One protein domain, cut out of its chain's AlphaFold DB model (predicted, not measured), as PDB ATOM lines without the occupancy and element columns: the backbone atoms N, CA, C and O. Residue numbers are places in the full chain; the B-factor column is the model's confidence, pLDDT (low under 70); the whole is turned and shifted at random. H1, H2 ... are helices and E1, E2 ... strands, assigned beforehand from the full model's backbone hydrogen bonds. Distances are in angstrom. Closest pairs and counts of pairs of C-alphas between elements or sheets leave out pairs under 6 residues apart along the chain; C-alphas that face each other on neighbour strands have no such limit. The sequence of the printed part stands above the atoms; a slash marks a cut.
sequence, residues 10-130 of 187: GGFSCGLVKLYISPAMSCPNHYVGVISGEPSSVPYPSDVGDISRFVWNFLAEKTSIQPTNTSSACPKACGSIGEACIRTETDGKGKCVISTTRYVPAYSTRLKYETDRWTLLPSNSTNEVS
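This is residues 10 to 130 of the 187 residues of an uncharacterized protein of Cuscuta australis (UniProt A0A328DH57). There is little regular structure: among long loops, H2 packs on the small sheet E1 E2, and far off lies the hairpin E3 E4. Three helices and four strands, in the order H1 H2 E1 H3 E2 E3 E4, hold 37 of 121 printed residues, class mixed. The whole is loose, radius of gyration of the C-alphas 17.2 A, spanning 53 by 36 by 28 A.

E1, residues 83 to 86, and E2, 95 to 98, are antiparallel; N 84 and O 97, 2.8 A, are within hydrogen-bond range. H2, 50 to 62, with every O i to N i+4 pair within range, comes closest to E1 at C-alphas 57 and 86, 5.4 A. H1, 15 to 18, is close to H2 but not clearly touching, closest C-alphas 17 and 54, 6.7 A. H3, 88 to 91, is apart from H2. The hairpin of E3, 111 to 114, and E4, 117 to 120, has N 119 and O 112 at 2.8 A.

H2, 18.0 A from first to last C-alpha, begins at (164.745, 137.069, 148.176); E4 ends at C-alpha 120 (139.054, 129.601, 156.578).

The printed part has no cut. Residues 10, 66 to 72 and 124 to 128 have pLDDT under 70.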
ATOM      1  N   GLY A  10     176.520 146.118 152.002       64.06
ATOM      2  CA  GLY A  10     176.081 144.939 152.739       64.06
ATOM      3  C   GLY A  10     174.647 144.553 152.367       64.06
ATOM      4  O   GLY A  10     173.844 145.398 151.977       64.06
ATOM      5  N   GLY A  11     174.330 143.262 152.464       78.94
ATOM      6  CA  GLY A  11     173.023 142.719 152.090       78.94
ATOM      7  C   GLY A  11     173.017 142.061 150.709       78.94
ATOM      8  O   GLY A  11     173.983 141.402 150.323       78.94
ATOM      9  N   PHE A  12     171.925 142.222 149.959       84.56
ATOM     10  CA  PHE A  12     171.717 141.526 148.683       84.56
ATOM     11  C   PHE A  12     172.521 142.085 147.507       84.56
ATOM     12  O   PHE A  12     172.654 141.435 146.473       84.56
ATOM     13  N   SER A  13     173.145 143.247 147.681       84.81
ATOM     14  CA  SER A  13     174.094 143.804 146.710       84.81
ATOM     15  C   SER A  13     175.446 143.080 146.678       84.81
ATOM     16  O   SER A  13     176.224 143.302 145.743       84.81
ATOM     17  N   CYS A  14     175.732 142.225 147.670       86.19
ATOM     18  CA  CYS A  14     176.984 141.485 147.790       86.19
ATOM     19  C   CYS A  14     177.196 140.513 146.618       86.19
ATOM     20  O   CYS A  14     176.262 139.849 146.160       86.19
ATOM     21  N   GLY A  15     178.454 140.367 146.184       87.75
ATOM     22  CA  GLY A  15     178.835 139.439 145.117       87.75
ATOM     23  C   GLY A  15     178.405 137.997 145.389       87.75
ATOM     24  O   GLY A  15     177.997 137.313 144.461       87.75
ATOM     25  N   LEU A  16     178.399 137.554 146.654       90.06
ATOM     26  CA  LEU A  16     177.950 136.206 147.008       90.06
ATOM     27  C   LEU A  16     176.480 135.973 146.641       90.06
ATOM     28  O   LEU A  16     176.172 134.947 146.052       90.06
ATOM     29  N   VAL A  17     175.581 136.904 146.967       91.25
ATOM     30  CA  VAL A  17     174.135 136.752 146.714       91.25
ATOM     31  C   VAL A  17     173.850 136.739 145.214       91.25
ATOM     32  O   VAL A  17     173.105 135.883 144.736       91.25
ATOM     33  N   LYS A  18     174.519 137.624 144.466       90.44
ATOM     34  CA  LYS A  18     174.403 137.738 143.005       90.44
ATOM     35  C   LYS A  18     174.854 136.488 142.242       90.44
ATOM     36  O   LYS A  18     174.524 136.354 141.072       90.44
ATOM     37  N   LEU A  19     175.587 135.573 142.883       91.00
ATOM     38  CA  LEU A  19     175.933 134.271 142.298       91.00
ATOM     39  C   LEU A  19     174.786 133.253 142.359       91.00
ATOM     40  O   LEU A  19     174.874 132.223 141.695       91.00
ATOM     41  N   TYR A  20     173.750 133.496 143.168       91.81
ATOM     42  CA  TYR A  20     172.662 132.535 143.375       91.81
ATOM     43  C   TYR A  20     171.298 133.032 142.920       91.81
ATOM     44  O   TYR A  20     170.507 132.221 142.441       91.81
ATOM     45  N   ILE A  21     171.009 134.322 143.086       92.12
ATOM     46  CA  ILE A  21     169.702 134.901 142.771       92.12
ATOM     47  C   ILE A  21     169.846 136.245 142.059       92.12
ATOM     48  O   ILE A  21     170.892 136.892 142.143       92.12
ATOM     49  N   SER A  22     168.760 136.677 141.419       91.25
ATOM     50  CA  SER A  22     168.574 138.061 140.988       91.25
ATOM     51  C   SER A  22     167.648 138.754 142.000       91.25
ATOM     52  O   SER A  22     166.425 138.577 141.940       91.25
ATOM     53  N   PRO A  23     168.204 139.448 143.014       88.88
ATOM     54  CA  PRO A  23     167.399 140.049 144.070       88.88
ATOM     55  C   PRO A  23     166.597 141.239 143.530       88.88
ATOM     56  O   PRO A  23     167.105 142.038 142.741       88.88
ATOM     57  N   ALA A  24     165.353 141.374 143.984       85.50
ATOM     58  CA  ALA A  24     164.483 142.491 143.626       85.50
ATOM     59  C   ALA A  24     164.883 143.781 144.357       85.50
ATOM     60  O   ALA A  24     164.649 144.885 143.866       85.50
ATOM     61  N   MET A  25     165.500 143.648 145.536       82.56
ATOM     62  CA  MET A  25     165.927 144.765 146.374       82.56
ATOM     63  C   MET A  25     167.390 144.623 146.800       82.56
ATOM     64  O   MET A  25     167.892 143.531 147.039       82.56
ATOM     65  N   SER A  26     168.080 145.753 146.956       85.69
ATOM     66  CA  SER A  26     169.452 145.793 147.481       85.69
ATOM     67  C   SER A  26     169.513 145.543 148.994       85.69
ATOM     68  O   SER A  26     170.450 144.908 149.488       85.69
ATOM     69  N   CYS A  27     168.510 146.036 149.725       84.88
ATOM     70  CA  CYS A  27     168.392 145.885 151.169       84.88
ATOM     71  C   CYS A  27     167.690 144.564 151.524       84.88
ATOM     72  O   CYS A  27     166.635 144.277 150.953       84.88
ATOM     73  N   PRO A  28     168.217 143.783 152.486       83.44
ATOM     74  CA  PRO A  28     167.533 142.597 152.985       83.44
ATOM     75  C   PRO A  28     166.160 142.946 153.563       83.44
ATOM     76  O   PRO A  28     166.034 143.883 154.350       83.44
ATOM     77  N   ASN A  29     165.146 142.168 153.192       83.50
ATOM     78  CA  ASN A  29     163.798 142.258 153.740       83.50
ATOM     79  C   ASN A  29     163.388 140.882 154.278       83.50
ATOM     80  O   ASN A  29     163.498 139.886 153.565       83.50
ATOM     81  N   HIS A  30     162.926 140.840 155.528       86.56
ATOM     82  CA  HIS A  30     162.457 139.624 156.203       86.56
ATOM     83  C   HIS A  30     160.952 139.388 156.050       86.56
ATOM     84  O   HIS A  30     160.406 138.476 156.668       86.56
ATOM     85  N   TYR A  31     160.282 140.205 155.240       87.75
ATOM     86  CA  TYR A  31     158.911 139.942 154.855       87.75
ATOM     87  C   TYR A  31     158.804 138.579 154.162       87.75
ATOM     88  O   TYR A  31     159.562 138.273 153.241       87.75
ATOM     89  N   VAL A  32     157.872 137.754 154.636       85.81
ATOM     90  CA  VAL A  32     157.737 136.351 154.216       85.81
ATOM     91  C   VAL A  32     157.074 136.188 152.846       85.81
ATOM     92  O   VAL A  32     157.155 135.107 152.272       85.81
ATOM     93  N   GLY A  33     156.489 137.260 152.304       86.88
ATOM     94  CA  GLY A  33     155.711 137.223 151.068       86.88
ATOM     95  C   GLY A  33     154.285 136.720 151.294       86.88
ATOM     96  O   GLY A  33     153.837 136.552 152.429       86.88
ATOM     97  N   VAL A  34     153.578 136.482 150.191       90.81
ATOM     98  CA  VAL A  34     152.196 135.991 150.180       90.81
ATOM     99  C   VAL A  34     152.109 134.812 149.232       90.81
ATOM    100  O   VAL A  34     152.603 134.876 148.109       90.81
ATOM    101  N   ILE A  35     151.453 133.742 149.676       91.81
ATOM    102  CA  ILE A  35     151.132 132.603 148.818       91.81
ATOM    103  C   ILE A  35     149.827 132.930 148.097       91.81
ATOM    104  O   ILE A  35     148.754 132.918 148.704       91.81
ATOM    105  N   SER A  36     149.926 133.265 146.813       88.94
ATOM    106  CA  SER A  36     148.789 133.802 146.057       88.94
ATOM    107  C   SER A  36     147.857 132.700 145.546       88.94
ATOM    108  O   SER A  36     146.649 132.911 145.443       88.94
ATOM    109  N   GLY A  37     148.414 131.526 145.243       88.44
ATOM    110  CA  GLY A  37     147.693 130.392 144.665       88.44
ATOM    111  C   GLY A  37     147.832 129.105 145.473       88.44
ATOM    112  O   GLY A  37     148.022 129.125 146.689       88.44
ATOM    113  N   GLU A  38     147.745 127.974 144.775       91.00
ATOM    114  CA  GLU A  38     147.861 126.653 145.387       91.00
ATOM    115  C   GLU A  38     149.251 126.451 146.026       91.00
ATOM    116  O   GLU A  38     150.275 126.576 145.343       91.00
ATOM    117  N   PRO A  39     149.321 126.117 147.328       91.06
ATOM    118  CA  PRO A  39     150.587 125.839 147.996       91.06
ATOM    119  C   PRO A  39     151.324 124.661 147.354       91.06
ATOM    120  O   PRO A  39     150.839 123.533 147.362       91.06
ATOM    121  N   SER A  40     152.536 124.904 146.853       86.62
ATOM    122  CA  SER A  40     153.338 123.904 146.144       86.62
ATOM    123  C   SER A  40     154.791 123.890 146.616       86.62
ATOM    124  O   SER A  40     155.352 124.912 147.010       86.62
ATOM    125  N   SER A  41     155.440 122.727 146.524       84.12
ATOM    126  CA  SER A  41     156.892 122.593 146.718       84.12
ATOM    127  C   SER A  41     157.715 123.242 145.598       84.12
ATOM    128  O   SER A  41     158.936 123.331 145.708       84.12
ATOM    129  N   VAL A  42     157.059 123.673 144.518       84.44
ATOM    130  CA  VAL A  42     157.634 124.493 143.450       84.44
ATOM    131  C   VAL A  42     156.904 125.835 143.476       84.44
ATOM    132  O   VAL A  42     155.902 126.000 142.778       84.44
ATOM    133  N   PRO A  43     157.328 126.766 144.345       83.81
ATOM    134  CA  PRO A  43     156.620 128.020 144.510       83.81
ATOM    135  C   PRO A  43     156.856 128.945 143.313       83.81
ATOM    136  O   PRO A  43     157.907 128.902 142.665       83.81
ATOM    137  N   TYR A  44     155.890 129.820 143.044       82.50
ATOM    138  CA  TYR A  44     156.090 130.903 142.092       82.50
ATOM    139  C   TYR A  44     157.157 131.867 142.627       82.50
ATOM    140  O   TYR A  44     157.128 132.196 143.814       82.50
ATOM    141  N   PRO A  45     158.090 132.362 141.791       78.69
ATOM    142  CA  PRO A  45     159.136 133.277 142.249       78.69
ATOM    143  C   PRO A  45     158.607 134.542 142.940       78.69
ATOM    144  O   PRO A  45     159.286 135.080 143.806       78.69
ATOM    145  N   SER A  46     157.402 135.000 142.580       79.06
ATOM    146  CA  SER A  46     156.719 136.138 143.211       79.06
ATOM    147  C   SER A  46     156.277 135.874 144.648       79.06
ATOM    148  O   SER A  46     156.185 136.810 145.435       79.06
ATOM    149  N   ASP A  47     156.020 134.614 144.989       84.50
ATOM    150  CA  ASP A  47     155.442 134.211 146.273       84.50
ATOM    151  C   ASP A  47     156.537 133.939 147.321       84.50
ATOM    152  O   ASP A  47     156.248 133.639 148.479       84.50
ATOM    153  N   VAL A  48     157.816 134.037 146.929       88.50
ATOM    154  CA  VAL A  48     158.972 133.721 147.776       88.50
ATOM    155  C   VAL A  48     159.927 134.903 147.836       88.50
ATOM    156  O   VAL A  48     160.532 135.291 146.840       88.50
ATOM    157  N   GLY A  49     160.139 135.429 149.041       88.75
ATOM    158  CA  GLY A  49     161.088 136.518 149.261       88.75
ATOM    159  C   GLY A  49     162.540 136.155 148.919       88.75
ATOM    160  O   GLY A  49     162.973 135.005 149.044       88.75
ATOM    161  N   ASP A  50     163.326 137.170 148.553       90.31
ATOM    162  CA  ASP A  50     164.745 137.069 148.176       90.31
ATOM    163  C   ASP A  50     165.596 136.274 149.181       90.31
ATOM    164  O   ASP A  50     166.472 135.512 148.770       90.31
ATOM    165  N   ILE A  51     165.324 136.391 150.491       91.19
ATOM    166  CA  ILE A  51     166.068 135.651 151.528       91.19
ATOM    167  C   ILE A  51     165.864 134.151 151.339       91.19
ATOM    168  O   ILE A  51     166.835 133.402 151.264       91.19
ATOM    169  N   SER A  52     164.611 133.713 151.249       91.69
ATOM    170  CA  SER A  52     164.258 132.303 151.103       91.69
ATOM    171  C   SER A  52     164.809 131.733 149.797       91.69
ATOM    172  O   SER A  52     165.372 130.638 149.806       91.69
ATOM    173  N   ARG A  53     164.748 132.508 148.701       91.12
ATOM    174  CA  ARG A  53     165.340 132.129 147.407       91.12
ATOM    175  C   ARG A  53     166.852 131.953 147.498       91.12
ATOM    176  O   ARG A  53     167.385 130.943 147.031       91.12
ATOM    177  N   PHE A  54     167.552 132.899 148.126       92.38
ATOM    178  CA  PHE A  54     168.997 132.817 148.334       92.38
ATOM    179  C   PHE A  54     169.377 131.624 149.215       92.38
ATOM    180  O   PHE A  54     170.223 130.823 148.822       92.38
ATOM    181  N   VAL A  55     168.735 131.480 150.379       93.25
ATOM    182  CA  VAL A  55     169.020 130.412 151.347       93.25
ATOM    183  C   VAL A  55     168.779 129.043 150.726       93.25
ATOM    184  O   VAL A  55     169.626 128.166 150.872       93.25
ATOM    185  N   TRP A  56     167.682 128.861 149.989       93.69
ATOM    186  CA  TRP A  56     167.399 127.601 149.309       93.69
ATOM    187  C   TRP A  56     168.490 127.251 148.288       93.69
ATOM    188  O   TRP A  56     169.047 126.158 148.346       93.69
ATOM    189  N   ASN A  57     168.870 128.190 147.413       93.19
ATOM    190  CA  ASN A  57     169.918 127.967 146.411       93.19
ATOM    191  C   ASN A  57     171.291 127.701 147.053       93.19
ATOM    192  O   ASN A  57     172.027 126.809 146.624       93.19
ATOM    193  N   PHE A  58     171.633 128.467 148.089       93.94
ATOM    194  CA  PHE A  58     172.888 128.336 148.818       93.94
ATOM    195  C   PHE A  58     172.975 126.990 149.544       93.94
ATOM    196  O   PHE A  58     173.963 126.272 149.394       93.94
ATOM    197  N   LEU A  59     171.936 126.614 150.296       94.75
ATOM    198  CA  LEU A  59     171.882 125.333 151.000       94.75
ATOM    199  C   LEU A  59     171.881 124.162 150.023       94.75
ATOM    200  O   LEU A  59     172.637 123.216 150.237       94.75
ATOM    201  N   ALA A  60     171.109 124.242 148.937       92.38
ATOM    202  CA  ALA A  60     171.055 123.200 147.922       92.38
ATOM    203  C   ALA A  60     172.439 122.918 147.331       92.38
ATOM    204  O   ALA A  60     172.827 121.760 147.212       92.38
ATOM    205  N   GLU A  61     173.231 123.951 147.036       91.69
ATOM    206  CA  GLU A  61     174.591 123.740 146.546       91.69
ATOM    207  C   GLU A  61     175.539 123.222 147.632       91.69
ATOM    208  O   GLU A  61     176.283 122.269 147.398       91.69
ATOM    209  N   LYS A  62     175.533 123.832 148.822       92.50
ATOM    210  CA  LYS A  62     176.485 123.490 149.891       92.50
ATOM    211  C   LYS A  62     176.265 122.104 150.479       92.50
ATOM    212  O   LYS A  62     177.221 121.497 150.948       92.50
ATOM    213  N   THR A  63     175.035 121.610 150.435       91.38
ATOM    214  CA  THR A  63     174.672 120.259 150.884       91.38
ATOM    215  C   THR A  63     174.622 119.251 149.740       91.38
ATOM    216  O   THR A  63     174.237 118.104 149.962       91.38
ATOM    217  N   SER A  64     174.981 119.658 148.518       89.12
ATOM    218  CA  SER A  64     174.896 118.760 147.375       89.12
ATOM    219  C   SER A  64     175.941 117.653 147.424       89.12
ATOM    220  O   SER A  64     177.102 117.869 147.779       89.12
ATOM    221  N   ILE A  65     175.533 116.460 147.006       83.62
ATOM    222  CA  ILE A  65     176.468 115.389 146.674       83.62
ATOM    223  C   ILE A  65     176.961 115.684 145.258       83.62
ATOM    224  O   ILE A  65     176.141 115.854 144.355       83.62
ATOM    225  N   GLN A  66     178.281 115.791 145.060       64.00
ATOM    226  CA  GLN A  66     178.847 116.100 143.743       64.00
ATOM    227  C   GLN A  66     178.372 115.062 142.713       64.00
ATOM    228  O   GLN A  66     178.728 113.886 142.839       64.00
ATOM    229  N   PRO A  67     177.602 115.463 141.684       56.00
ATOM    230  CA  PRO A  67     177.285 114.565 140.591       56.00
ATOM    231  C   PRO A  67     178.578 114.295 139.826       56.00
ATOM    232  O   PRO A  67     179.285 115.219 139.428       56.00
ATOM    233  N   THR A  68     178.887 113.021 139.608       50.88
ATOM    234  CA  THR A  68     180.104 112.559 138.923       50.88
ATOM    235  C   THR A  68     180.150 112.975 137.447       50.88
ATOM    236  O   THR A  68     181.188 112.841 136.814       50.88
ATOM    237  N   ASN A  69     179.056 113.527 136.911       50.97
ATOM    238  CA  ASN A  69     178.974 114.072 135.564       50.97
ATOM    239  C   ASN A  69     178.443 115.510 135.592       50.97
ATOM    240  O   ASN A  69     177.273 115.778 135.845       50.97
ATOM    241  N   THR A  70     179.380 116.421 135.344       51.84
ATOM    242  CA  THR A  70     179.238 117.752 134.743       51.84
ATOM    243  C   THR A  70     177.816 118.237 134.438       51.84
ATOM    244  O   THR A  70     177.224 117.862 133.432       51.84
ATOM    245  N   SER A  71     177.373 119.217 135.233       58.72
ATOM    246  CA  SER A  71     176.837 120.496 134.739       58.72
ATOM    247  C   SER A  71     175.855 120.407 133.560       58.72
ATOM    248  O   SER A  71     176.048 121.072 132.537       58.72
ATOM    249  N   SER A  72     174.771 119.646 133.697       64.31
ATOM    250  CA  SER A  72     173.610 119.872 132.840       64.31
ATOM    251  C   SER A  72     172.991 121.221 133.220       64.31
ATOM    252  O   SER A  72     172.623 121.466 134.374       64.31
ATOM    253  N   ALA A  73     172.940 122.139 132.253       76.31
ATOM    254  CA  ALA A  73     172.143 123.349 132.388       76.31
ATOM    255  C   ALA A  73     170.666 122.943 132.502       76.31
ATOM    256  O   ALA A  73     170.190 122.111 131.727       76.31
ATOM    257  N   CYS A  74     169.948 123.522 133.457       81.94
ATOM    258  CA  CYS A  74     168.552 123.219 133.754       81.94
ATOM    259  C   CYS A  74     167.666 124.471 133.727       81.94
ATOM    260  O   CYS A  74     167.101 124.868 134.736       81.94
ATOM    261  N   PRO A  75     167.424 125.089 132.565       74.69
ATOM    262  CA  PRO A  75     166.558 126.268 132.506       74.69
ATOM    263  C   PRO A  75     165.118 126.009 132.998       74.69
ATOM    264  O   PRO A  75     164.414 126.959 133.327       74.69
ATOM    265  N   LYS A  76     164.659 124.745 133.041       72.56
ATOM    266  CA  LYS A  76     163.295 124.374 133.466       72.56
ATOM    267  C   LYS A  76     163.246 123.330 134.581       72.56
ATOM    268  O   LYS A  76     162.526 123.521 135.551       72.56
ATOM    269  N   ALA A  77     163.964 122.220 134.429       76.31
ATOM    270  CA  ALA A  77     163.972 121.129 135.399       76.31
ATOM    271  C   ALA A  77     165.212 120.252 135.211       76.31
ATOM    272  O   ALA A  77     165.836 120.265 134.147       76.31
ATOM    273  N   CYS A  78     165.538 119.490 136.250       83.19
ATOM    274  CA  CYS A  78     166.545 118.440 136.211       83.19
ATOM    275  C   CYS A  78     165.906 117.091 135.848       83.19
ATOM    276  O   CYS A  78     164.698 116.912 136.005       83.19
ATOM    277  N   GLY A  79     166.703 116.176 135.296       73.69
ATOM    278  CA  GLY A  79     166.203 114.923 134.723       73.69
ATOM    279  C   GLY A  79     166.044 113.795 135.738       73.69
ATOM    280  O   GLY A  79     165.212 112.913 135.527       73.69
ATOM    281  N   SER A  80     166.812 113.816 136.831       77.31
ATOM    282  CA  SER A  80     166.808 112.734 137.818       77.31
ATOM    283  C   SER A  80     166.000 113.087 139.067       77.31
ATOM    284  O   SER A  80     165.884 114.240 139.483       77.31
ATOM    285  N   ILE A  81     165.459 112.053 139.710       75.56
ATOM    286  CA  ILE A  81     164.748 112.176 140.985       75.56
ATOM    287  C   ILE A  81     165.729 112.654 142.065       75.56
ATOM    288  O   ILE A  81     166.818 112.104 142.206       75.56
ATOM    289  N   GLY A  82     165.327 113.661 142.844       78.25
ATOM    290  CA  GLY A  82     166.162 114.238 143.904       78.25
ATOM    291  C   GLY A  82     167.196 115.258 143.413       78.25
ATOM    292  O   GLY A  82     168.000 115.738 144.213       78.25
ATOM    293  N   GLU A  83     167.174 115.613 142.126       85.94
ATOM    294  CA  GLU A  83     167.923 116.754 141.608       85.94
ATOM    295  C   GLU A  83     167.116 118.048 141.753       85.94
ATOM    296  O   GLU A  83     165.930 118.121 141.427       85.94
ATOM    297  N   ALA A  84     167.792 119.093 142.211       86.31
ATOM    298  CA  ALA A  84     167.293 120.451 142.278       86.31
ATOM    299  C   ALA A  84     168.048 121.313 141.265       86.31
ATOM    300  O   ALA A  84     169.272 121.221 141.144       86.31
ATOM    301  N   CYS A  85     167.322 122.173 140.556       88.31
ATOM    302  CA  CYS A  85     167.945 123.165 139.697       88.31
ATOM    303  C   CYS A  85     168.194 124.458 140.472       88.31
ATOM    304  O   CYS A  85     167.247 125.102 140.921       88.31
ATOM    305  N   ILE A  86     169.461 124.837 140.618       89.75
ATOM    306  CA  ILE A  86     169.874 126.043 141.342       89.75
ATOM    307  C   ILE A  86     170.399 127.118 140.385       89.75
ATOM    308  O   ILE A  86     170.852 126.808 139.284       89.75
ATOM    309  N   ARG A  87     170.418 128.379 140.833       89.50
ATOM    310  CA  ARG A  87     171.021 129.538 140.141       89.50
ATOM    311  C   ARG A  87     170.424 129.859 138.766       89.50
ATOM    312  O   ARG A  87     171.082 130.446 137.910       89.50
ATOM    313  N   THR A  88     169.175 129.474 138.519       88.19
ATOM    314  CA  THR A  88     168.512 129.734 137.229       88.19
ATOM    315  C   THR A  88     168.309 131.228 136.973       88.19
ATOM    316  O   THR A  88     168.349 131.661 135.827       88.19
ATOM    317  N   GLU A  89     168.155 132.031 138.025       86.50
ATOM    318  CA  GLU A  89     167.862 133.466 137.919       86.50
ATOM    319  C   GLU A  89     169.035 134.330 137.443       86.50
ATOM    320  O   GLU A  89     168.804 135.444 136.983       86.50
ATOM    321  N   THR A  90     170.280 133.863 137.578       84.06
ATOM    322  CA  THR A  90     171.461 134.680 137.266       84.06
ATOM    323  C   THR A  90     171.751 134.670 135.768       84.06
ATOM    324  O   THR A  90     171.682 135.704 135.111       84.06
ATOM    325  N   ASP A  91     171.998 133.483 135.212       81.19
ATOM    326  CA  ASP A  91     172.451 133.314 133.824       81.19
ATOM    327  C   ASP A  91     171.386 132.658 132.929       81.19
ATOM    328  O   ASP A  91     171.671 132.291 131.787       81.19
ATOM    329  N   GLY A  92     170.184 132.399 133.458       81.69
ATOM    330  CA  GLY A  92     169.101 131.689 132.761       81.69
ATOM    331  C   GLY A  92     169.369 130.201 132.505       81.69
ATOM    332  O   GLY A  92     168.496 129.490 132.015       81.69
ATOM    333  N   LYS A  93     170.576 129.713 132.813       84.44
ATOM    334  CA  LYS A  93     171.012 128.339 132.528       84.44
ATOM    335  C   LYS A  93     170.690 127.374 133.661       84.44
ATOM    336  O   LYS A  93     170.307 126.247 133.377       84.44
ATOM    337  N   GLY A  94     170.848 127.803 134.913       86.88
ATOM    338  CA  GLY A  94     170.731 126.934 136.085       86.88
ATOM    339  C   GLY A  94     171.785 125.816 136.128       86.88
ATOM    340  O   GLY A  94     172.510 125.570 135.163       86.88
ATOM    341  N   LYS A  95     171.887 125.130 137.265       88.19
ATOM    342  CA  LYS A  95     172.774 123.978 137.472       88.19
ATOM    343  C   LYS A  95     172.047 122.897 138.261       88.19
ATOM    344  O   LYS A  95     171.527 123.185 139.337       88.19
ATOM    345  N   CYS A  96     172.050 121.661 137.764       88.25
ATOM    346  CA  CYS A  96     171.503 120.530 138.512       88.25
ATOM    347  C   CYS A  96     172.442 120.104 139.637       88.25
ATOM    348  O   CYS A  96     173.644 119.913 139.432       88.25
ATOM    349  N   VAL A  97     171.877 119.939 140.830       88.25
ATOM    350  CA  VAL A  97     172.567 119.413 142.007       88.25
ATOM    351  C   VAL A  97     171.684 118.393 142.714       88.25
ATOM    352  O   VAL A  97     170.475 118.576 142.801       88.25
ATOM    353  N   ILE A  98     172.276 117.324 143.246       89.56
ATOM    354  CA  ILE A  98     171.552 116.359 144.081       89.56
ATOM    355  C   ILE A  98     171.585 116.882 145.515       89.56
ATOM    356  O   ILE A  98     172.652 116.907 146.127       89.56
ATOM    357  N   SER A  99     170.443 117.317 146.046       88.00
ATOM    358  CA  SER A  99     170.320 117.845 147.410       88.00
ATOM    359  C   SER A  99     168.952 117.506 147.998       88.00
ATOM    360  O   SER A  99     167.957 117.400 147.288       88.00
ATOM    361  N   THR A 100     168.890 117.378 149.321       89.44
ATOM    362  CA  THR A 100     167.638 117.208 150.072       89.44
ATOM    363  C   THR A 100     166.929 118.535 150.359       89.44
ATOM    364  O   THR A 100     165.838 118.543 150.937       89.44
ATOM    365  N   THR A 101     167.529 119.662 149.965       91.38
ATOM    366  CA  THR A 101     166.970 121.000 150.171       91.38
ATOM    367  C   THR A 101     165.707 121.182 149.329       91.38
ATOM    368  O   THR A 101     165.735 121.055 148.108       91.38
ATOM    369  N   ARG A 102     164.582 121.513 149.971       89.19
ATOM    370  CA  ARG A 102     163.267 121.660 149.326       89.19
ATOM    371  C   ARG A 102     162.505 122.854 149.884       89.19
ATOM    372  O   ARG A 102     162.678 123.195 151.054       89.19
ATOM    373  N   TYR A 103     161.638 123.447 149.071       89.50
ATOM    374  CA  TYR A 103     160.637 124.377 149.580       89.50
ATOM    375  C   TYR A 103     159.519 123.612 150.278       89.50
ATOM    376  O   TYR A 103     159.066 122.568 149.807       89.50
ATOM    377  N   VAL A 104     159.080 124.155 151.406       91.69
ATOM    378  CA  VAL A 104     157.911 123.683 152.141       91.69
ATOM    379  C   VAL A 104     156.999 124.892 152.317       91.69
ATOM    380  O   VAL A 104     157.427 125.856 152.954       91.69
ATOM    381  N   PRO A 105     155.783 124.884 151.742       91.50
ATOM    382  CA  PRO A 105     154.827 125.958 151.959       91.50
ATOM    383  C   PRO A 105     154.534 126.122 153.449       91.50
ATOM    384  O   PRO A 105     154.113 125.174 154.110       91.50
ATOM    385  N   ALA A 106     154.760 127.325 153.965       91.44
ATOM    386  CA  ALA A 106     154.514 127.670 155.356       91.44
ATOM    387  C   ALA A 106     153.359 128.670 155.416       91.44
ATOM    388  O   ALA A 106     153.534 129.858 155.161       91.44
ATOM    389  N   TYR A 107     152.169 128.171 155.726       92.19
ATOM    390  CA  TYR A 107     150.957 128.963 155.900       92.19
ATOM    391  C   TYR A 107     150.139 128.395 157.060       92.19
ATOM    392  O   TYR A 107     150.427 127.311 157.569       92.19
ATOM    393  N   SER A 108     149.135 129.147 157.508       92.69
ATOM    394  CA  SER A 108     148.257 128.701 158.588       92.69
ATOM    395  C   SER A 108     147.529 127.415 158.202       92.69
ATOM    396  O   SER A 108     146.852 127.370 157.181       92.69
ATOM    397  N   THR A 109     147.584 126.402 159.058       91.31
ATOM    398  CA  THR A 109     146.805 125.148 158.966       91.31
ATOM    399  C   THR A 109     145.292 125.378 158.941       91.31
ATOM    400  O   THR A 109     144.533 124.499 158.538       91.31
ATOM    401  N   ARG A 110     144.838 126.561 159.368       92.00
ATOM    402  CA  ARG A 110     143.438 126.983 159.298       92.00
ATOM    403  C   ARG A 110     143.044 127.528 157.936       92.00
ATOM    404  O   ARG A 110     141.880 127.846 157.741       92.00
ATOM    405  N   LEU A 111     143.976 127.676 157.008       93.56
ATOM    406  CA  LEU A 111     143.674 128.065 155.643       93.56
ATOM    407  C   LEU A 111     143.713 126.830 154.754       93.56
ATOM    408  O   LEU A 111     144.597 125.987 154.873       93.56
ATOM    409  N   LYS A 112     142.748 126.732 153.848       94.12
ATOM    410  CA  LYS A 112     142.684 125.667 152.852       94.12
ATOM    411  C   LYS A 112     142.417 126.272 151.486       94.12
ATOM    412  O   LYS A 112     141.441 127.007 151.325       94.12
ATOM    413  N   TYR A 113     143.285 125.972 150.527       93.75
ATOM    414  CA  TYR A 113     143.108 126.387 149.142       93.75
ATOM    415  C   TYR A 113     142.301 125.327 148.391       93.75
ATOM    416  O   TYR A 113     142.740 124.186 148.276       93.75
ATOM    417  N   GLU A 114     141.112 125.684 147.909       94.19
ATOM    418  CA  GLU A 114     140.261 124.802 147.106       94.19
ATOM    419  C   GLU A 114     139.517 125.602 146.048       94.19
ATOM    420  O   GLU A 114     138.930 126.637 146.356       94.19
ATOM    421  N   THR A 115     139.463 125.088 144.816       90.56
ATOM    422  CA  THR A 115     138.699 125.720 143.723       90.56
ATOM    423  C   THR A 115     139.089 127.193 143.519       90.56
ATOM    424  O   THR A 115     138.229 128.072 143.496       90.56
ATOM    425  N   ASP A 116     140.392 127.461 143.439       91.69
ATOM    426  CA  ASP A 116     140.963 128.798 143.232       91.69
ATOM    427  C   ASP A 116     140.611 129.853 144.289       91.69
ATOM    428  O   ASP A 116     140.529 131.052 144.012       91.69
ATOM    429  N   ARG A 117     140.396 129.420 145.533       93.81
ATOM    430  CA  ARG A 117     140.138 130.321 146.658       93.81
ATOM    431  C   ARG A 117     140.677 129.777 147.966       93.81
ATOM    432  O   ARG A 117     140.665 128.576 148.230       93.81
ATOM    433  N   TRP A 118     141.064 130.709 148.823       94.62
ATOM    434  CA  TRP A 118     141.388 130.446 150.214       94.62
ATOM    435  C   TRP A 118     140.115 130.401 151.059       94.62
ATOM    436  O   TRP A 118     139.289 131.311 151.020       94.62
ATOM    437  N   THR A 119     139.966 129.338 151.842       94.88
ATOM    438  CA  THR A 119     138.870 129.155 152.797       94.88
ATOM    439  C   THR A 119     139.421 129.053 154.211       94.88
ATOM    440  O   THR A 119     140.479 128.464 154.440       94.88
ATOM    441  N   LEU A 120     138.709 129.658 155.164       93.56
ATOM    442  CA  LEU A 120     139.054 129.601 156.578       93.56
ATOM    443  C   LEU A 120     138.366 128.399 157.223       93.56
ATOM    444  O   LEU A 120     137.140 128.326 157.288       93.56
ATOM    445  N   LEU A 121     139.171 127.479 157.734       91.12
ATOM    446  CA  LEU A 121     138.723 126.358 158.533       91.12
ATOM    447  C   LEU A 121     138.400 126.821 159.967       91.12
ATOM    448  O   LEU A 121     139.078 127.702 160.521       91.12
ATOM    449  N   PRO A 122     137.366 126.233 160.591       86.94
ATOM    450  CA  PRO A 122     137.031 126.517 161.978       86.94
ATOM    451  C   PRO A 122     138.201 126.153 162.899       86.94
ATOM    452  O   PRO A 122     138.942 125.205 162.645       86.94
ATOM    453  N   SER A 123     138.369 126.922 163.978       80.06
ATOM    454  CA  SER A 123     139.365 126.591 164.999       80.06
ATOM    455  C   SER A 123     138.975 125.284 165.688       80.06
ATOM    456  O   SER A 123     137.831 125.137 166.124       80.06
ATOM    457  N   ASN A 124     139.912 124.342 165.786       69.62
ATOM    458  CA  ASN A 124     139.687 123.108 166.523       69.62
ATOM    459  C   ASN A 124     139.772 123.401 168.029       69.62
ATOM    460  O   ASN A 124     140.804 123.860 168.517       69.62
ATOM    461  N   SER A 125     138.691 123.149 168.769       60.03
ATOM    462  CA  SER A 125     138.534 123.508 170.190       60.03
ATOM    463  C   SER A 125     139.437 122.729 171.153       60.03
ATOM    464  O   SER A 125     139.366 122.940 172.360       60.03
ATOM    465  N   THR A 126     140.248 121.797 170.652       65.31
ATOM    466  CA  THR A 126     141.182 120.992 171.450       65.31
ATOM    467  C   THR A 126     142.496 121.702 171.761       65.31
ATOM    468  O   THR A 126     143.177 121.297 172.697       65.31
ATOM    469  N   ASN A 127     142.860 122.736 170.999       65.44
ATOM    470  CA  ASN A 127     144.091 123.489 171.231       65.44
ATOM    471  C   ASN A 127     143.776 124.750 172.045       65.44
ATOM    472  O   ASN A 127     142.893 125.522 171.677       65.44
ATOM    473  N   GLU A 128     144.523 124.976 173.129       68.31
ATOM    474  CA  GLU A 128     144.386 126.158 173.998       68.31
ATOM    475  C   GLU A 128     144.648 127.475 173.237       68.31
ATOM    476  O   GLU A 128     144.098 128.521 173.577       68.31
ATOM    477  N   VAL A 129     145.423 127.406 172.147       77.50
ATOM    478  CA  VAL A 129     145.678 128.515 171.221       77.50
ATOM    479  C   VAL A 129     145.399 128.060 169.788       77.50
ATOM    480  O   VAL A 129     145.940 127.063 169.315       77.50
ATOM    481  N   SER A 130     144.550 128.809 169.088       83.12
ATOM    482  CA  SER A 130     144.265 128.606 167.667       83.12
ATOM    483  C   SER A 130     145.436 129.069 166.801       83.12
ATOM    484  O   SER A 130     146.020 130.119 167.070       83.12
TER     485      SER A 130